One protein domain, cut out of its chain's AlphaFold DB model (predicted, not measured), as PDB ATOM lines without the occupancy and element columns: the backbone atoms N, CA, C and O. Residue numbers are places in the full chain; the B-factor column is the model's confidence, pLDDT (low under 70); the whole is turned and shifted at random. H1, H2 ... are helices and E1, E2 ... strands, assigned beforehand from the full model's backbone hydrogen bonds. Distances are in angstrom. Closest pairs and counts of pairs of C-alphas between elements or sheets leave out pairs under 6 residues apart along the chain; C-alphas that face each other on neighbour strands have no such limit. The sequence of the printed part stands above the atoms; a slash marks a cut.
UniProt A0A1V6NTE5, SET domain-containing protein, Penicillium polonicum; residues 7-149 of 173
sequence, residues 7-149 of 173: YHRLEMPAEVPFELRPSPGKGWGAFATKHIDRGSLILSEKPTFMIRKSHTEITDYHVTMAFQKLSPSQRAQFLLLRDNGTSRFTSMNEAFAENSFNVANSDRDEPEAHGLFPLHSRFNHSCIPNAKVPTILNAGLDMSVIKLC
ATOM      1  N   TYR A   7      -2.997   7.166 -48.575       91.62
ATOM      2  CA  TYR A   7      -2.659   8.593 -48.572       91.62
ATOM      3  C   TYR A   7      -3.379   9.435 -49.621       91.62
ATOM      4  O   TYR A   7      -3.546  10.628 -49.407       91.62
ATOM      5  N   HIS A   8      -3.915   8.838 -50.688       90.00
ATOM      6  CA  HIS A   8      -4.802   9.568 -51.601       90.00
ATOM      7  C   HIS A   8      -6.141   9.968 -50.962       90.00
ATOM      8  O   HIS A   8      -6.881  10.752 -51.545       90.00
ATOM      9  N   ARG A   9      -6.474   9.413 -49.789       92.62
ATOM     10  CA  ARG A   9      -7.682   9.746 -49.019       92.62
ATOM     11  C   ARG A   9      -7.397  10.668 -47.834       92.62
ATOM     12  O   ARG A   9      -8.318  10.934 -47.062       92.62
ATOM     13  N   LEU A  10      -6.147  11.112 -47.668       92.56
ATOM     14  CA  LEU A  10      -5.849  12.131 -46.673       92.56
ATOM     15  C   LEU A  10      -6.547  13.435 -47.067       92.56
ATOM     16  O   LEU A  10      -6.549  13.829 -48.234       92.56
ATOM     17  N   GLU A  11      -7.175  14.081 -46.093       92.56
ATOM     18  CA  GLU A  11      -7.848  15.362 -46.286       92.56
ATOM     19  C   GLU A  11      -6.808  16.464 -46.501       92.56
ATOM     20  O   GLU A  11      -6.096  16.853 -45.580       92.56
ATOM     21  N   MET A  12      -6.731  16.971 -47.730       89.00
ATOM     22  CA  MET A  12      -5.852  18.082 -48.087       89.00
ATOM     23  C   MET A  12      -6.591  19.415 -47.894       89.00
ATOM     24  O   MET A  12      -7.731  19.537 -48.355       89.00
ATOM     25  N   PRO A  13      -5.968  20.444 -47.289       86.62
ATOM     26  CA  PRO A  13      -6.500  21.799 -47.341       86.62
ATOM     27  C   PRO A  13      -6.710  22.243 -48.793       86.62
ATOM     28  O   PRO A  13      -5.958  21.852 -49.690       86.62
ATOM     29  N   ALA A  14      -7.724  23.076 -49.028       79.44
ATOM     30  CA  ALA A  14      -7.957  23.634 -50.354       79.44
ATOM     31  C   ALA A  14      -6.706  24.390 -50.845       79.44
ATOM     32  O   ALA A  14      -6.052  25.087 -50.072       79.44
ATOM     33  N   GLU A  15      -6.389  24.243 -52.135       82.38
ATOM     34  CA  GLU A  15      -5.347  25.008 -52.841       82.38
ATOM     35  C   GLU A  15      -3.885  24.764 -52.421       82.38
ATOM     36  O   GLU A  15      -2.997  25.530 -52.816       82.38
ATOM     37  N   VAL A  16      -3.591  23.679 -51.696       88.00
ATOM     38  CA  VAL A  16      -2.195  23.288 -51.435       88.00
ATOM     39  C   VAL A  16      -1.406  23.134 -52.751       88.00
ATOM     40  O   VAL A  16      -1.883  22.503 -53.697       88.00
ATOM     41  N   PRO A  17      -0.186  23.691 -52.858       90.12
ATOM     42  CA  PRO A  17       0.590  23.681 -54.096       90.12
ATOM     43  C   PRO A  17       1.401  22.386 -54.280       90.12
ATOM     44  O   PRO A  17       2.446  22.392 -54.933       90.12
ATOM     45  N   PHE A  18       0.965  21.288 -53.667       89.81
ATOM     46  CA  PHE A  18       1.652  20.006 -53.700       89.81
ATOM     47  C   PHE A  18       0.657  18.849 -53.703       89.81
ATOM     48  O   PHE A  18      -0.509  19.003 -53.348       89.81
ATOM     49  N   GLU A  19       1.143  17.674 -54.073       91.56
ATOM     50  CA  GLU A  19       0.427  16.417 -53.925       91.56
ATOM     51  C   GLU A  19       1.328  15.344 -53.317       91.56
ATOM     52  O   GLU A  19       2.557  15.445 -53.340       91.56
ATOM     53  N   LEU A  20       0.700  14.312 -52.758       90.69
ATOM     54  CA  LEU A  20       1.397  13.160 -52.208       90.69
ATOM     55  C   LEU A  20       1.618  12.120 -53.307       90.69
ATOM     56  O   LEU A  20       0.667  11.702 -53.972       90.69
ATOM     57  N   ARG A  21       2.866  11.677 -53.477       89.88
ATOM     58  CA  ARG A  21       3.248  10.625 -54.431       89.88
ATOM     59  C   ARG A  21       4.281   9.675 -53.820       89.88
ATOM     60  O   ARG A  21       5.001  10.071 -52.897       89.88
ATOM     61  N   PRO A  22       4.423   8.451 -54.360       89.44
ATOM     62  CA  PRO A  22       5.564   7.601 -54.055       89.44
ATOM     63  C   PRO A  22       6.889   8.304 -54.387       89.44
ATOM     64  O   PRO A  22       7.064   8.847 -55.476       89.44
ATOM     65  N   SER A  23       7.830   8.263 -53.451       85.31
ATOM     66  CA  SER A  23       9.214   8.694 -53.604       85.31
ATOM     67  C   SER A  23      10.108   7.452 -53.691       85.31
ATOM     68  O   SER A  23      10.204   6.716 -52.704       85.31
ATOM     69  N   PRO A  24      10.793   7.201 -54.823       82.81
ATOM     70  CA  PRO A  24      11.670   6.041 -54.982       82.81
ATOM     71  C   PRO A  24      12.670   5.907 -53.826       82.81
ATOM     72  O   PRO A  24      13.340   6.876 -53.472       82.81
ATOM     73  N   GLY A  25      12.716   4.728 -53.197       82.81
ATOM     74  CA  GLY A  25      13.615   4.417 -52.075       82.81
ATOM     75  C   GLY A  25      13.316   5.127 -50.746       82.81
ATOM     76  O   GLY A  25      13.960   4.821 -49.752       82.81
ATOM     77  N   LYS A  26      12.347   6.053 -50.701       81.38
ATOM     78  CA  LYS A  26      12.021   6.860 -49.507       81.38
ATOM     79  C   LYS A  26      10.562   6.765 -49.082       81.38
ATOM     80  O   LYS A  26      10.166   7.399 -48.113       81.38
ATOM     81  N   GLY A  27       9.757   6.002 -49.817       87.44
ATOM     82  CA  GLY A  27       8.375   5.785 -49.447       87.44
ATOM     83  C   GLY A  27       7.395   6.742 -50.107       87.44
ATOM     84  O   GLY A  27       7.204   6.673 -51.317       87.44
ATOM     85  N   TRP A  28       6.780   7.637 -49.334       89.12
ATOM     86  CA  TRP A  28       5.847   8.664 -49.811       89.12
ATOM     87  C   TRP A  28       6.339  10.063 -49.468       89.12
ATOM     88  O   TRP A  28       6.846  10.282 -48.375       89.12
ATOM     89  N   GLY A  29       6.160  11.004 -50.393       88.69
ATOM     90  CA  GLY A  29       6.607  12.383 -50.235       88.69
ATOM     91  C   GLY A  29       5.612  13.408 -50.777       88.69
ATOM     92  O   GLY A  29       4.756  13.078 -51.601       88.69
ATOM     93  N   ALA A  30       5.767  14.660 -50.349       89.94
ATOM     94  CA  ALA A  30       5.121  15.830 -50.937       89.94
ATOM     95  C   ALA A  30       5.897  16.340 -52.168       89.94
ATOM     96  O   ALA A  30       7.101  16.593 -52.096       89.94
ATOM     97  N   PHE A  31       5.206  16.530 -53.292       88.94
ATOM     98  CA  PHE A  31       5.775  17.012 -54.557       88.94
ATOM     99  C   PHE A  31       5.009  18.233 -55.053       88.94
ATOM    100  O   PHE A  31       3.780  18.206 -55.109       88.94
ATOM    101  N   ALA A  32       5.721  19.292 -55.439       89.31
ATOM    102  CA  ALA A  32       5.092  20.516 -55.927       89.31
ATOM    103  C   ALA A  32       4.287  20.266 -57.219       89.31
ATOM    104  O   ALA A  32       4.789  19.659 -58.167       89.31
ATOM    105  N   THR A  33       3.052  20.770 -57.273       88.31
ATOM    106  CA  THR A  33       2.157  20.679 -58.447       88.31
ATOM    107  C   THR A  33       2.248  21.902 -59.354       88.31
ATOM    108  O   THR A  33       1.820  21.863 -60.505       88.31
ATOM    109  N   LYS A  34       2.820  22.993 -58.844       84.94
ATOM    110  CA  LYS A  34       3.037  24.260 -59.547       84.94
ATOM    111  C   LYS A  34       4.309  24.937 -59.042       84.94
ATOM    112  O   LYS A  34       4.911  24.491 -58.066       84.94
ATOM    113  N   HIS A  35       4.711  26.021 -59.701       84.94
ATOM    114  CA  HIS A  35       5.738  26.910 -59.162       84.94
ATOM    115  C   HIS A  35       5.270  27.500 -57.821       84.94
ATOM    116  O   HIS A  35       4.110  27.890 -57.685       84.94
ATOM    117  N   ILE A  36       6.168  27.549 -56.839       84.75
ATOM    118  CA  ILE A  36       5.901  28.080 -55.500       84.75
ATOM    119  C   ILE A  36       6.907  29.200 -55.254       84.75
ATOM    120  O   ILE A  36       8.105  28.951 -55.169       84.75
ATOM    121  N   ASP A  37       6.447  30.439 -55.128       83.56
ATOM    122  CA  ASP A  37       7.374  31.546 -54.902       83.56
ATOM    123  C   ASP A  37       8.038  31.429 -53.528       83.56
ATOM    124  O   ASP A  37       7.443  30.949 -52.554       83.56
ATOM    125  N   ARG A  38       9.282  31.899 -53.424       83.75
ATOM    126  CA  ARG A  38      10.017  31.913 -52.156       83.75
ATOM    127  C   ARG A  38       9.210  32.654 -51.083       83.75
ATOM    128  O   ARG A  38       8.748  33.766 -51.306       83.75
ATOM    129  N   GLY A  39       9.081  32.053 -49.901       82.31
ATOM    130  CA  GLY A  39       8.311  32.613 -48.788       82.31
ATOM    131  C   GLY A  39       6.812  32.299 -48.820       82.31
ATOM    132  O   GLY A  39       6.131  32.585 -47.831       82.31
ATOM    133  N   SER A  40       6.306  31.668 -49.886       84.69
ATOM    134  CA  SER A  40       4.913  31.221 -49.968       84.69
ATOM    135  C   SER A  40       4.589  30.174 -48.905       84.69
ATOM    136  O   SER A  40       5.425  29.340 -48.539       84.69
ATOM    137  N   LEU A  41       3.343  30.210 -48.432       86.88
ATOM    138  CA  LEU A  41       2.766  29.171 -47.590       86.88
ATOM    139  C   LEU A  41       2.541  27.902 -48.424       86.88
ATOM    140  O   LEU A  41       1.862  27.953 -49.445       86.88
ATOM    141  N   ILE A  42       3.110  26.779 -47.985       89.00
ATOM    142  CA  ILE A  42       2.914  25.464 -48.614       89.00
ATOM    143  C   ILE A  42       1.813  24.697 -47.884       89.00
ATOM    144  O   ILE A  42       0.914  24.147 -48.514       89.00
ATOM    145  N   LEU A  43       1.892  24.656 -46.553       89.00
ATOM    146  CA  LEU A  43       0.954  23.929 -45.708       89.00
ATOM    147  C   LEU A  43       0.686  24.722 -44.431       89.00
ATOM    148  O   LEU A  43       1.608  25.264 -43.823       89.00
ATOM    149  N   SER A  44      -0.577  24.758 -44.025       88.69
ATOM    150  CA  SER A  44      -1.012  25.165 -42.692       88.69
ATOM    151  C   SER A  44      -1.938  24.069 -42.179       88.69
ATOM    152  O   SER A  44      -3.000  23.840 -42.757       88.69
ATOM    153  N   GLU A  45      -1.511  23.349 -41.150       89.44
ATOM    154  CA  GLU A  45      -2.172  22.140 -40.662       89.44
ATOM    155  C   GLU A  45      -2.386  22.222 -39.148       89.44
ATOM    156  O   GLU A  45      -1.483  22.591 -38.398       89.44
ATOM    157  N   LYS A  46      -3.591  21.869 -38.686       89.19
ATOM    158  CA  LYS A  46      -3.880  21.675 -37.257       89.19
ATOM    159  C   LYS A  46      -3.438  20.278 -36.833       89.19
ATOM    160  O   LYS A  46      -3.686  19.342 -37.592       89.19
ATOM    161  N   PRO A  47      -2.881  20.097 -35.623       91.38
ATOM    162  CA  PRO A  47      -2.645  18.763 -35.114       91.38
ATOM    163  C   PRO A  47      -3.985  18.033 -35.010       91.38
ATOM    164  O   PRO A  47      -4.984  18.595 -34.556       91.38
ATOM    165  N   THR A  48      -4.005  16.760 -35.397       93.94
ATOM    166  CA  THR A  48      -5.193  15.906 -35.229       93.94
ATOM    167  C   THR A  48      -5.547  15.800 -33.745       93.94
ATOM    168  O   THR A  48      -6.709  15.898 -33.359       93.94
ATOM    169  N   PHE A  49      -4.519  15.640 -32.912       94.06
ATOM    170  CA  PHE A  49      -4.545  15.784 -31.462       94.06
ATOM    171  C   PHE A  49      -3.129  16.074 -30.956       94.06
ATOM    172  O   PHE A  49      -2.155  15.944 -31.702       94.06
ATOM    173  N   MET A  50      -3.023  16.435 -29.677       92.38
ATOM    174  CA  MET A  50      -1.750  16.678 -29.000       92.38
ATOM    175  C   MET A  50      -1.653  15.905 -27.687       92.38
ATOM    176  O   MET A  50      -2.657  15.709 -26.997       92.38
ATOM    177  N   ILE A  51      -0.433  15.526 -27.319       93.06
ATOM    178  CA  ILE A  51      -0.093  14.920 -26.031       93.06
ATOM    179  C   ILE A  51       0.972  15.792 -25.360       93.06
ATOM    180  O   ILE A  51       2.041  16.012 -25.920       93.06
ATOM    181  N   ARG A  52       0.669  16.296 -24.157       91.69
ATOM    182  CA  ARG A  52       1.568  17.131 -23.339       91.69
ATOM    183  C   ARG A  52       2.419  16.261 -22.417       91.69
ATOM    184  O   ARG A  52       2.096  16.111 -21.238       91.69
ATOM    185  N   LYS A  53       3.414  15.600 -23.001       90.25
ATOM    186  CA  LYS A  53       4.413  14.746 -22.347       90.25
ATOM    187  C   LYS A  53       5.696  14.769 -23.167       90.25
ATOM    188  O   LYS A  53       5.638  15.025 -24.378       90.25
ATOM    189  N   SER A  54       6.816  14.434 -22.527       88.31
ATOM    190  CA  SER A  54       8.039  14.193 -23.283       88.31
ATOM    191  C   SER A  54       7.868  12.988 -24.198       88.31
ATOM    192  O   SER A  54       7.163  12.041 -23.844       88.31
ATOM    193  N   HIS A  55       8.501  13.015 -25.373       85.50
ATOM    194  CA  HIS A  55       8.362  11.960 -26.381       85.50
ATOM    195  C   HIS A  55       8.661  10.566 -25.804       85.50
ATOM    196  O   HIS A  55       7.964   9.602 -26.107       85.50
ATOM    197  N   THR A  56       9.651  10.474 -24.913       88.19
ATOM    198  CA  THR A  56      10.085   9.225 -24.264       88.19
ATOM    199  C   THR A  56       9.079   8.674 -23.248       88.19
ATOM    200  O   THR A  56       9.146   7.499 -22.897       88.19
ATOM    201  N   GLU A  57       8.133   9.493 -22.785       93.00
ATOM    202  CA  GLU A  57       7.091   9.110 -21.825       93.00
ATOM    203  C   GLU A  57       5.749   8.776 -22.497       93.00
ATOM    204  O   GLU A  57       4.796   8.346 -21.834       93.00
ATOM    205  N   ILE A  58       5.628   9.014 -23.807       93.94
ATOM    206  CA  ILE A  58       4.416   8.704 -24.564       93.94
ATOM    207  C   ILE A  58       4.367   7.193 -24.803       93.94
ATOM    208  O   ILE A  58       5.347   6.550 -25.165       93.94
ATOM    209  N   THR A  59       3.197   6.609 -24.547       96.50
ATOM    210  CA  THR A  59       2.953   5.166 -24.645       96.50
ATOM    211  C   THR A  59       1.664   4.929 -25.418       96.50
ATOM    212  O   THR A  59       0.849   5.846 -25.570       96.50
ATOM    213  N   ASP A  60       1.421   3.685 -25.839       96.88
ATOM    214  CA  ASP A  60       0.177   3.292 -26.518       96.88
ATOM    215  C   ASP A  60      -1.080   3.703 -25.749       96.88
ATOM    216  O   ASP A  60      -2.080   4.095 -26.354       96.88
ATOM    217  N   TYR A  61      -1.028   3.663 -24.415       97.31
ATOM    218  CA  TYR A  61      -2.126   4.103 -23.564       97.31
ATOM    219  C   TYR A  61      -2.467   5.580 -23.803       97.31
ATOM    220  O   TYR A  61      -3.625   5.920 -24.046       97.31
ATOM    221  N   HIS A  62      -1.460   6.457 -23.797       97.25
ATOM    222  CA  HIS A  62      -1.651   7.891 -24.011       97.25
ATOM    223  C   HIS A  62      -2.228   8.184 -25.400       97.25
ATOM    224  O   HIS A  62      -3.185   8.956 -25.522       97.25
ATOM    225  N   VAL A  63      -1.694   7.528 -26.434       97.56
ATOM    226  CA  VAL A  63      -2.171   7.701 -27.811       97.56
ATOM    227  C   VAL A  63      -3.591   7.169 -27.972       97.56
ATOM    228  O   VAL A  63      -4.431   7.835 -28.573       97.56
ATOM    229  N   THR A  64      -3.908   6.022 -27.372       97.62
ATOM    230  CA  THR A  64      -5.260   5.446 -27.395       97.62
ATOM    231  C   THR A  64      -6.272   6.376 -26.729       97.62
ATOM    232  O   THR A  64      -7.336   6.632 -27.292       97.62
ATOM    233  N   MET A  65      -5.936   6.949 -25.570       97.69
ATOM    234  CA  MET A  65      -6.796   7.911 -24.873       97.69
ATOM    235  C   MET A  65      -7.041   9.180 -25.698       97.69
ATOM    236  O   MET A  65      -8.143   9.731 -25.669       97.69
ATOM    237  N   ALA A  66      -6.039   9.655 -26.445       96.88
ATOM    238  CA  ALA A  66      -6.202  10.784 -27.357       96.88
ATOM    239  C   ALA A  66      -7.059  10.410 -28.580       96.88
ATOM    240  O   ALA A  66      -8.010  11.118 -28.908       96.88
ATOM    241  N   PHE A  67      -6.800   9.251 -29.193       97.06
ATOM    242  CA  PHE A  67      -7.555   8.717 -30.330       97.06
ATOM    243  C   PHE A  67      -9.048   8.526 -30.013       97.06
ATOM    244  O   PHE A  67      -9.925   8.830 -30.828       97.06
ATOM    245  N   GLN A  68      -9.373   8.074 -28.801       97.25
ATOM    246  CA  GLN A  68     -10.756   7.913 -28.348       97.25
ATOM    247  C   GLN A  68     -11.526   9.237 -28.260       97.25
ATOM    248  O   GLN A  68     -12.752   9.220 -28.329       97.25
ATOM    249  N   LYS A  69     -10.856  10.389 -28.180       97.12
ATOM    250  CA  LYS A  69     -11.515  11.707 -28.150       97.12
ATOM    251  C   LYS A  69     -11.759  12.301 -29.540       97.12
ATOM    252  O   LYS A  69     -12.445  13.311 -29.649       97.12
ATOM    253  N   LEU A  70     -11.210  11.686 -30.588       96.62
ATOM    254  CA  LEU A  70     -11.323  12.172 -31.961       96.62
ATOM    255  C   LEU A  70     -12.730  12.007 -32.537       96.62
ATOM    256  O   LEU A  70     -13.436  11.037 -32.238       96.62
ATOM    257  N   SER A  71     -13.090  12.920 -33.440       96.94
ATOM    258  CA  SER A  71     -14.273  12.768 -34.284       96.94
ATOM    259  C   SER A  71     -14.127  11.565 -35.233       96.94
ATOM    260  O   SER A  71     -13.008  11.115 -35.510       96.94
ATOM    261  N   PRO A  72     -15.231  11.039 -35.794       97.06
ATOM    262  CA  PRO A  72     -15.160   9.950 -36.767       97.06
ATOM    263  C   PRO A  72     -14.263  10.251 -37.978       97.06
ATOM    264  O   PRO A  72     -13.516   9.367 -38.399       97.06
ATOM    265  N   SER A  73     -14.279  11.484 -38.504       95.00
ATOM    266  CA  SER A  73     -13.419  11.877 -39.631       95.00
ATOM    267  C   SER A  73     -11.944  11.901 -39.235       95.00
ATOM    268  O   SER A  73     -11.118  11.310 -39.921       95.00
ATOM    269  N   GLN A  74     -11.607  12.467 -38.075       95.50
ATOM    270  CA  GLN A  74     -10.230  12.488 -37.572       95.50
ATOM    271  C   GLN A  74      -9.684  11.078 -37.313       95.50
ATOM    272  O   GLN A  74      -8.536  10.787 -37.647       95.50
ATOM    273  N   ARG A  75     -10.505  10.169 -36.765       96.56
ATOM    274  CA  ARG A  75     -10.123   8.753 -36.620       96.56
ATOM    275  C   ARG A  75      -9.878   8.105 -37.976       96.56
ATOM    276  O   ARG A  75      -8.917   7.355 -38.115       96.56
ATOM    277  N   ALA A  76     -10.718   8.391 -38.970       96.12
ATOM    278  CA  ALA A  76     -10.522   7.881 -40.321       96.12
ATOM    279  C   ALA A  76      -9.185   8.361 -40.908       96.12
ATOM    280  O   ALA A  76      -8.436   7.523 -41.399       96.12
ATOM    281  N   GLN A  77      -8.846   9.649 -40.766       95.56
ATOM    282  CA  GLN A  77      -7.553  10.208 -41.183       95.56
ATOM    283  C   GLN A  77      -6.373   9.513 -40.481       95.56
ATOM    284  O   GLN A  77      -5.438   9.066 -41.142       95.56
ATOM    285  N   PHE A  78      -6.453   9.315 -39.161       95.94
ATOM    286  CA  PHE A  78      -5.433   8.589 -38.393       95.94
ATOM    287  C   PHE A  78      -5.224   7.152 -38.901       95.94
ATOM    288  O   PHE A  78      -4.099   6.688 -39.057       95.94
ATOM    289  N   LEU A  79      -6.302   6.429 -39.212       95.31
ATOM    290  CA  LEU A  79      -6.234   5.038 -39.681       95.31
ATOM    291  C   LEU A  79      -5.657   4.895 -41.106       95.31
ATOM    292  O   LEU A  79      -5.363   3.776 -41.556       95.31
ATOM    293  N   LEU A  80      -5.481   6.002 -41.835       95.31
ATOM    294  CA  LEU A  80      -4.783   6.022 -43.121       95.31
ATOM    295  C   LEU A  80      -3.259   6.034 -42.966       95.31
ATOM    296  O   LEU A  80      -2.593   5.693 -43.941       95.31
ATOM    297  N   LEU A  81      -2.722   6.353 -41.782       94.88
ATOM    298  CA  LEU A  81      -1.283   6.415 -41.521       94.88
ATOM    299  C   LEU A  81      -0.588   5.076 -41.812       94.88
ATOM    300  O   LEU A  81      -1.086   4.000 -41.461       94.88
ATOM    301  N   ARG A  82       0.548   5.148 -42.499       92.81
ATOM    302  CA  ARG A  82       1.411   4.026 -42.872       92.81
ATOM    303  C   ARG A  82       2.852   4.351 -42.513       92.81
ATOM    304  O   ARG A  82       3.200   5.520 -42.340       92.81
ATOM    305  N   ASP A  83       3.675   3.315 -42.449       86.50
ATOM    306  CA  ASP A  83       5.120   3.499 -42.508       86.50
ATOM    307  C   ASP A  83       5.517   4.232 -43.806       86.50
ATOM    308  O   ASP A  83       4.678   4.594 -44.642       86.50
ATOM    309  N   ASN A  84       6.812   4.478 -44.002       76.94
ATOM    310  CA  ASN A  84       7.259   5.113 -45.240       76.94
ATOM    311  C   ASN A  84       6.858   4.290 -46.482       76.94
ATOM    312  O   ASN A  84       6.620   4.866 -47.536       76.94
ATOM    313  N   GLY A  85       6.673   2.976 -46.372       79.81
ATOM    314  CA  GLY A  85       6.142   2.140 -47.442       79.81
ATOM    315  C   GLY A  85       4.615   2.175 -47.547       79.81
ATOM    316  O   GLY A  85       4.004   3.174 -47.927       79.81
ATOM    317  N   THR A  86       4.007   1.009 -47.330       83.56
ATOM    318  CA  THR A  86       2.554   0.794 -47.419       83.56
ATOM    319  C   THR A  86       2.002   0.020 -46.221       83.56
ATOM    320  O   THR A  86       0.798  -0.272 -46.170       83.56
ATOM    321  N   SER A  87       2.858  -0.312 -45.252       88.62
ATOM    322  CA  SER A  87       2.513  -1.163 -44.119       88.62
ATOM    323  C   SER A  87       1.820  -0.346 -43.042       88.62
ATOM    324  O   SER A  87       2.067   0.847 -42.858       88.62
ATOM    325  N   ARG A  88       0.905  -0.987 -42.318       91.50
ATOM    326  CA  ARG A  88       0.343  -0.384 -41.109       91.50
ATOM    327  C   ARG A  88       1.389  -0.423 -40.004       91.50
ATOM    328  O   ARG A  88       2.126  -1.399 -39.907       91.50
ATOM    329  N   PHE A  89       1.370   0.595 -39.155       93.00
ATOM    330  CA  PHE A  89       2.111   0.575 -37.903       93.00
ATOM    331  C   PHE A  89       1.659  -0.581 -37.011       93.00
ATOM    332  O   PHE A  89       0.488  -0.981 -37.031       93.00
ATOM    333  N   THR A  90       2.598  -1.110 -36.237       92.25
ATOM    334  CA  THR A  90       2.370  -2.235 -35.326       92.25
ATOM    335  C   THR A  90       1.720  -1.790 -34.019       92.25
ATOM    336  O   THR A  90       1.055  -2.592 -33.362       92.25
ATOM    337  N   SER A  91       1.849  -0.505 -33.671       94.69
ATOM    338  CA  SER A  91       1.266   0.099 -32.471       94.69
ATOM    339  C   SER A  91       0.757   1.526 -32.718       94.69
ATOM    340  O   SER A  91       1.086   2.167 -33.721       94.69
ATOM    341  N   MET A  92      -0.064   2.036 -31.794       94.38
ATOM    342  CA  MET A  92      -0.570   3.414 -31.851       94.38
ATOM    343  C   MET A  92       0.554   4.414 -31.562       94.38
ATOM    344  O   MET A  92       0.594   5.486 -32.160       94.38
ATOM    345  N   ASN A  93       1.469   4.054 -30.663       95.19
ATOM    346  CA  ASN A  93       2.632   4.838 -30.294       95.19
ATOM    347  C   ASN A  93       3.610   4.980 -31.452       95.19
ATOM    348  O   ASN A  93       4.054   6.085 -31.713       95.19
ATOM    349  N   GLU A  94       3.887   3.903 -32.188       94.50
ATOM    350  CA  GLU A  94       4.722   3.957 -33.393       94.50
ATOM    351  C   GLU A  94       4.091   4.867 -34.458       94.50
ATOM    352  O   GLU A  94       4.746   5.770 -34.974       94.50
ATOM    353  N   ALA A  95       2.783   4.721 -34.704       95.25
ATOM    354  CA  ALA A  95       2.063   5.606 -35.618       95.25
ATOM    355  C   ALA A  95       2.144   7.078 -35.194       95.25
ATOM    356  O   ALA A  95       2.257   7.963 -36.042       95.25
ATOM    357  N   PHE A  96       2.075   7.347 -33.892       95.88
ATOM    358  CA  PHE A  96       2.205   8.692 -33.355       95.88
ATOM    359  C   PHE A  96       3.642   9.211 -33.449       95.88
ATOM    360  O   PHE A  96       3.837  10.324 -33.924       95.88
ATOM    361  N   ALA A  97       4.639   8.419 -33.059       93.38
ATOM    362  CA  ALA A  97       6.045   8.802 -33.068       93.38
ATOM    363  C   ALA A  97       6.498   9.225 -34.473       93.38
ATOM    364  O   ALA A  97       7.005  10.327 -34.640       93.38
ATOM    365  N   GLU A  98       6.167   8.436 -35.494       91.62
ATOM    366  CA  GLU A  98       6.545   8.686 -36.895       91.62
ATOM    367  C   GLU A  98       5.783   9.844 -37.563       91.62
ATOM    368  O   GLU A  98       6.089  10.250 -38.685       91.62
ATOM    369  N   ASN A  99       4.739  10.366 -36.918       94.12
ATOM    370  CA  ASN A  99       3.868  11.388 -37.503       94.12
ATOM    371  C   ASN A  99       3.612  12.575 -36.566       94.12
ATOM    372  O   ASN A  99       2.726  13.392 -36.841       94.12
ATOM    373  N   SER A 100       4.348  12.672 -35.458       91.56
ATOM    374  CA  SER A 100       4.200  13.746 -34.477       91.56
ATOM    375  C   SER A 100       5.380  14.702 -34.492       91.56
ATOM    376  O   SER A 100       6.475  14.339 -34.887       91.56
ATOM    377  N   PHE A 101       5.157  15.944 -34.080       87.88
ATOM    378  CA  PHE A 101       6.199  16.963 -33.995       87.88
ATOM    379  C   PHE A 101       6.070  17.707 -32.673       87.88
ATOM    380  O   PHE A 101       4.951  17.912 -32.190       87.88
ATOM    381  N   ASN A 102       7.202  18.117 -32.095       86.25
ATOM    382  CA  ASN A 102       7.197  18.968 -30.909       86.25
ATOM    383  C   ASN A 102       6.587  20.337 -31.262       86.25
ATOM    384  O   ASN A 102       6.990  20.980 -32.232       86.25
ATOM    385  N   VAL A 103       5.583  20.745 -30.490       81.00
ATOM    386  CA  VAL A 103       4.853  22.011 -30.625       81.00
ATOM    387  C   VAL A 103       4.990  22.907 -29.393       81.00
ATOM    388  O   VAL A 103       4.430  24.001 -29.378       81.00
ATOM    389  N   ALA A 104       5.704  22.464 -28.355       72.88
ATOM    390  CA  ALA A 104       5.967  23.292 -27.186       72.88
ATOM    391  C   ALA A 104       6.920  24.434 -27.545       72.88
ATOM    392  O   ALA A 104       7.874  24.265 -28.310       72.88
ATOM    393  N   ASN A 105       6.661  25.608 -26.976       67.62
ATOM    394  CA  ASN A 105       7.534  26.754 -27.150       67.62
ATOM    395  C   ASN A 105       8.664  26.696 -26.115       67.62
ATOM    396  O   ASN A 105       8.426  26.906 -24.925       67.62
ATOM    397  N   SER A 106       9.890  26.448 -26.581       60.81
ATOM    398  CA  SER A 106      11.088  26.410 -25.733       60.81
ATOM    399  C   SER A 106      11.313  27.702 -24.946       60.81
ATOM    400  O   SER A 106      11.917  27.662 -23.882       60.81
ATOM    401  N   ASP A 107      10.804  28.835 -25.435       61.41
ATOM    402  CA  ASP A 107      11.018  30.153 -24.829       61.41
ATOM    403  C   ASP A 107      10.047  30.450 -23.671       61.41
ATOM    404  O   ASP A 107      10.132  31.510 -23.050       61.41
ATOM    405  N   ARG A 108       9.077  29.563 -23.404       62.62
ATOM    406  CA  ARG A 108       7.994  29.791 -22.429       62.62
ATOM    407  C   ARG A 108       8.035  28.878 -21.202       62.62
ATOM    408  O   ARG A 108       7.057  28.863 -20.461       62.62
ATOM    409  N   ASP A 109       9.124  28.132 -20.990       68.00
ATOM    410  CA  ASP A 109       9.215  27.085 -19.953       68.00
ATOM    411  C   ASP A 109       7.999  26.132 -19.979       68.00
ATOM    412  O   ASP A 109       7.526  25.636 -18.953       68.00
ATOM    413  N   GLU A 110       7.441  25.896 -21.170       69.06
ATOM    414  CA  GLU A 110       6.291  25.018 -21.342       69.06
ATOM    415  C   GLU A 110       6.750  23.554 -21.397       69.06
ATOM    416  O   GLU A 110       7.748  23.241 -22.054       69.06
ATOM    417  N   PRO A 111       6.027  22.628 -20.740       75.56
ATOM    418  CA  PRO A 111       6.335  21.210 -20.844       75.56
ATOM    419  C   PRO A 111       6.205  20.744 -22.298       75.56
ATOM    420  O   PRO A 111       5.313  21.195 -23.022       75.56
ATOM    421  N   GLU A 112       7.066  19.805 -22.702       83.94
ATOM    422  CA  GLU A 112       7.046  19.230 -24.048       83.94
ATOM    423  C   GLU A 112       5.635  18.786 -24.455       83.94
ATOM    424  O   GLU A 112       4.880  18.170 -23.691       83.94
ATOM    425  N   ALA A 113       5.286  19.096 -25.697       87.50
ATOM    426  CA  ALA A 113       4.010  18.751 -26.280       87.50
ATOM    427  C   ALA A 113       4.239  18.268 -27.702       87.50
ATOM    428  O   ALA A 113       4.941  18.912 -28.472       87.50
ATOM    429  N   HIS A 114       3.626  17.145 -28.050       90.50
ATOM    430  CA  HIS A 114       3.746  16.537 -29.366       90.50
ATOM    431  C   HIS A 114       2.379  16.543 -30.042       90.50
ATOM    432  O   HIS A 114       1.401  16.036 -29.485       90.50
ATOM    433  N   GLY A 115       2.292  17.148 -31.224       91.88
ATOM    434  CA  GLY A 115       1.092  17.153 -32.057       91.88
ATOM    435  C   GLY A 115       1.224  16.171 -33.210       91.88
ATOM    436  O   GLY A 115       2.299  16.075 -33.786       91.88
ATOM    437  N   LEU A 116       0.152  15.456 -33.556       94.19
ATOM    438  CA  LEU A 116       0.120  14.558 -34.717       94.19
ATOM    439  C   LEU A 116      -0.294  15.318 -35.986       94.19
ATOM    440  O   LEU A 116      -1.399  15.864 -36.027       94.19
ATOM    441  N   PHE A 117       0.530  15.278 -37.032       93.31
ATOM    442  CA  PHE A 117       0.328  16.019 -38.282       93.31
ATOM    443  C   PHE A 117       0.454  15.097 -39.513       93.31
ATOM    444  O   PHE A 117       1.560  14.909 -40.027       93.31
ATOM    445  N   PRO A 118      -0.660  14.496 -39.981       93.44
ATOM    446  CA  PRO A 118      -0.658  13.534 -41.083       93.44
ATOM    447  C   PRO A 118      -0.072  14.037 -42.405       93.44
ATOM    448  O   PRO A 118       0.489  13.233 -43.145       93.44
ATOM    449  N   LEU A 119      -0.212  15.326 -42.738       92.44
ATOM    450  CA  LEU A 119       0.339  15.877 -43.979       92.44
ATOM    451  C   LEU A 119       1.778  16.347 -43.799       92.44
ATOM    452  O   LEU A 119       2.621  16.044 -44.644       92.44
ATOM    453  N   HIS A 120       2.077  17.051 -42.705       91.00
ATOM    454  CA  HIS A 120       3.437  17.487 -42.381       91.00
ATOM    455  C   HIS A 120       4.412  16.301 -42.342       91.00
ATOM    456  O   HIS A 120       5.500  16.392 -42.905       91.00
ATOM    457  N   SER A 121       4.012  15.158 -41.780       91.12
ATOM    458  CA  SER A 121       4.871  13.967 -41.702       91.12
ATOM    459  C   SER A 121       5.251  13.366 -43.059       91.12
ATOM    460  O   SER A 121       6.110  12.492 -43.121       91.12
ATOM    461  N   ARG A 122       4.625  13.806 -44.158       91.25
ATOM    462  CA  ARG A 122       4.920  13.341 -45.523       91.25
ATOM    463  C   ARG A 122       5.902  14.242 -46.269       91.25
ATOM    464  O   ARG A 122       6.184  14.004 -47.442       91.25
ATOM    465  N   PHE A 123       6.422  15.285 -45.633       87.81
ATOM    466  CA  PHE A 123       7.514  16.073 -46.195       87.81
ATOM    467  C   PHE A 123       8.839  15.396 -45.856       87.81
ATOM    468  O   PHE A 123       9.234  15.328 -44.698       87.81
ATOM    469  N   ASN A 124       9.528  14.896 -46.880       84.88
ATOM    470  CA  ASN A 124      10.789  14.187 -46.689       84.88
ATOM    471  C   ASN A 124      11.893  15.127 -46.171       84.88
ATOM    472  O   ASN A 124      11.873  16.332 -46.416       84.88
ATOM    473  N   HIS A 125      12.915  14.569 -45.525       81.31
ATOM    474  CA  HIS A 125      14.101  15.322 -45.108       81.31
ATOM    475  C   HIS A 125      15.190  15.343 -46.195       81.31
ATOM    476  O   HIS A 125      15.302  14.420 -47.010       81.31
ATOM    477  N   SER A 126      15.992  16.412 -46.218       76.88
ATOM    478  CA  SER A 126      17.180  16.553 -47.074       76.88
ATOM    479  C   SER A 126      18.236  17.422 -46.396       76.88
ATOM    480  O   SER A 126      17.902  18.424 -45.763       76.88
ATOM    481  N   CYS A 127      19.513  17.101 -46.610       76.56
ATOM    482  CA  CYS A 127      20.639  17.954 -46.215       76.56
ATOM    483  C   CYS A 127      20.661  19.294 -46.975       76.56
ATOM    484  O   CYS A 127      21.262  20.257 -46.510       76.56
ATOM    485  N   ILE A 128      19.992  19.366 -48.133       75.88
ATOM    486  CA  ILE A 128      19.801  20.585 -48.929       75.88
ATOM    487  C   ILE A 128      18.288  20.833 -49.040       75.88
ATOM    488  O   ILE A 128      17.661  20.463 -50.039       75.88
ATOM    489  N   PRO A 129      17.661  21.363 -47.979       80.12
ATOM    490  CA  PRO A 129      16.216  21.529 -47.912       80.12
ATOM    491  C   PRO A 129      15.745  22.701 -48.772       80.12
ATOM    492  O   PRO A 129      16.435  23.712 -48.903       80.12
ATOM    493  N   ASN A 130      14.533  22.593 -49.315       81.25
ATOM    494  CA  ASN A 130      13.897  23.672 -50.077       81.25
ATOM    495  C   ASN A 130      12.706  24.313 -49.340       81.25
ATOM    496  O   ASN A 130      12.272  25.402 -49.718       81.25
ATOM    497  N   ALA A 131      12.242  23.720 -48.236       84.25
ATOM    498  CA  ALA A 131      11.198  24.239 -47.357       84.25
ATOM    499  C   ALA A 131      11.640  24.256 -45.885       84.25
ATOM    500  O   ALA A 131      12.587  23.580 -45.482       84.25
ATOM    501  N   LYS A 132      10.945  25.052 -45.071       83.12
ATOM    502  CA  LYS A 132      11.144  25.120 -43.622       83.12
ATOM    503  C   LYS A 132       9.827  25.294 -42.879       83.12
ATOM    504  O   LYS A 132       8.902  25.940 -43.378       83.12
ATOM    505  N   VAL A 133       9.801  24.805 -41.649       79.06
ATOM    506  CA  VAL A 133       8.805  25.188 -40.648       79.06
ATOM    507  C   VAL A 133       9.296  26.492 -40.006       79.06
ATOM    508  O   VAL A 133      10.422  26.523 -39.504       79.06
ATOM    509  N   PRO A 134       8.560  27.616 -40.077       68.62
ATOM    510  CA  PRO A 134       8.942  28.832 -39.371       68.62
ATOM    511  C   PRO A 134       8.993  28.578 -37.861       68.62
ATOM    512  O   PRO A 134       8.071  27.995 -37.305       68.62
ATOM    513  N   THR A 135      10.039  29.074 -37.198       55.97
ATOM    514  CA  THR A 135      10.269  28.928 -35.745       55.97
ATOM    515  C   THR A 135       9.142  29.513 -34.890       55.97
ATOM    516  O   THR A 135       8.954  29.122 -33.746       55.97
ATOM    517  N   ILE A 136       8.356  30.431 -35.451       52.84
ATOM    518  CA  ILE A 136       7.175  30.979 -34.797       52.84
ATOM    519  C   ILE A 136       5.990  30.089 -35.181       52.84
ATOM    520  O   ILE A 136       5.269  30.382 -36.137       52.84
ATOM    521  N   LEU A 137       5.771  29.003 -34.431       52.44
ATOM    522  CA  LEU A 137       4.402  28.539 -34.197       52.44
ATOM    523  C   LEU A 137       3.659  29.789 -33.725       52.44
ATOM    524  O   LEU A 137       4.027  30.345 -32.689       52.44
ATOM    525  N   ASN A 138       2.766  30.339 -34.556       47.75
ATOM    526  CA  ASN A 138       2.117  31.621 -34.274       47.75
ATOM    527  C   ASN A 138       1.622  31.596 -32.831       47.75
ATOM    528  O   ASN A 138       0.775  30.769 -32.503       47.75
ATOM    529  N   ALA A 139       2.202  32.448 -31.984       40.44
ATOM    530  CA  ALA A 139       1.957  32.454 -30.553       40.44
ATOM    531  C   ALA A 139       0.439  32.506 -30.299       40.44
ATOM    532  O   ALA A 139      -0.192  33.534 -30.529       40.44
ATOM    533  N   GLY A 140      -0.144  31.370 -29.898       46.62
ATOM    534  CA  GLY A 140      -1.579  31.214 -29.637       46.62
ATOM    535  C   GLY A 140      -2.372  30.324 -30.605       46.62
ATOM    536  O   GLY A 140      -3.560  30.120 -30.367       46.62
ATOM    537  N   LEU A 141      -1.772  29.776 -31.667       50.53
ATOM    538  CA  LEU A 141      -2.432  28.834 -32.575       50.53
ATOM    539  C   LEU A 141      -1.592  27.556 -32.683       50.53
ATOM    540  O   LEU A 141      -0.561  27.557 -33.351       50.53
ATOM    541  N   ASP A 142      -2.051  26.474 -32.051       61.88
ATOM    542  CA  ASP A 142      -1.480  25.123 -32.147       61.88
ATOM    543  C   ASP A 142      -1.537  24.622 -33.611       61.88
ATOM    544  O   ASP A 142      -2.471  23.926 -34.006       61.88
ATOM    545  N   MET A 143      -0.603  25.049 -34.465       61.34
ATOM    546  CA  MET A 143      -0.633  24.875 -35.925       61.34
ATOM    547  C   MET A 143       0.761  24.558 -36.461       61.34
ATOM    548  O   MET A 143       1.684  25.326 -36.218       61.34
ATOM    549  N   SER A 144       0.907  23.529 -37.295       63.66
ATOM    550  CA  SER A 144       2.095  23.374 -38.138       63.66
ATOM    551  C   SER A 144       1.976  24.271 -39.367       63.66
ATOM    552  O   SER A 144       0.966  24.249 -40.073       63.66
ATOM    553  N   VAL A 145       3.016  25.058 -39.640       70.12
ATOM    554  CA  VAL A 145       3.103  25.922 -40.821       70.12
ATOM    555  C   VAL A 145       4.369  25.564 -41.586       70.12
ATOM    556  O   VAL A 145       5.456  25.639 -41.032       70.12
ATOM    557  N   ILE A 146       4.262  25.227 -42.869       70.88
ATOM    558  CA  ILE A 146       5.409  24.956 -43.745       70.88
ATOM    559  C   ILE A 146       5.462  26.026 -44.831       70.88
ATOM    560  O   ILE A 146       4.474  26.271 -45.530       70.88
ATOM    561  N   LYS A 147       6.627  26.656 -44.994       71.56
ATOM    562  CA  LYS A 147       6.897  27.652 -46.039       71.56
ATOM    563  C   LYS A 147       8.069  27.237 -46.914       71.56
ATOM    564  O   LYS A 147       9.032  26.638 -46.434       71.56
ATOM    565  N   LEU A 148       8.033  27.626 -48.186       72.81
ATOM    566  CA  LEU A 148       9.172  27.423 -49.078       72.81
ATOM    567  C   LEU A 148      10.304  28.397 -48.730       72.81
ATOM    568  O   LEU A 148      10.081  29.606 -48.629       72.81
ATOM    569  N   CYS A 149      11.527  27.890 -48.581       56.81
ATOM    570  CA  CYS A 149      12.697  28.697 -48.238       56.81
ATOM    571  C   CYS A 149      13.638  28.949 -49.433       56.81
ATOM    572  O   CYS A 149      14.454  29.879 -49.380       56.81
TER     573      CYS A 149
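Overview. This is residues 7 to 149 of the 173 residues of the protein "SET domain-containing protein" of Penicillium polonicum (UniProt A0A1V6NTE5). With little regular structure, this is a body mostly of loops: three two-stranded sheets spread from one end to the middle, and three short helices gather at the other. The printed part has 143 residues, 50 in named elements ordered E1 E2 E3 H1 H2 H3 E4 E5 E6, class mixed. It is compact, radius of gyration of the C-alphas 15.2 A, spanning 42 by 38 by 29 A.

Along the chain. E1, residues 18 to 23, begins at C-alpha 18 (1.652, 20.006, -53.700). E2 is 27 to 32, 16.4 A long; E3 41 to 45; H1 60 to 67; H2 72 to 79; H3 92 to 97; E4 100 to 102; E5 114 to 116. E6, 144 to 148, ends at C-alpha 148 (9.172, 27.423, -49.078).

Arrangement. E1 and E2 form an antiparallel hairpin, N 21 to O 29 3.0 A. E3 and E6 are antiparallel, N 45 to O 144 2.8 A. H1 touches H3, about perpendicular at 89 degrees; the closest C-alphas, Asp 60 and Asn 93, are 4.8 A apart. H2 is near H3, with 5 pairs of C-alphas within 10 A. E4 and E5 form an antiparallel hairpin, N 101 to O 115 2.9 A. In H1, H2 and H3 every O i to N i+4 pair is within hydrogen-bond range.

Size, cuts and confidence. The farthest C-alphas, His 35 and Tyr 61, are 43.0 A apart. The printed part has no cut. Links E3 to H1, H2 to H3, E4 to E5 and E5 to E6 are long. The pLDDT is under 70 at residues 105 to 110, 134 to 144 and 149.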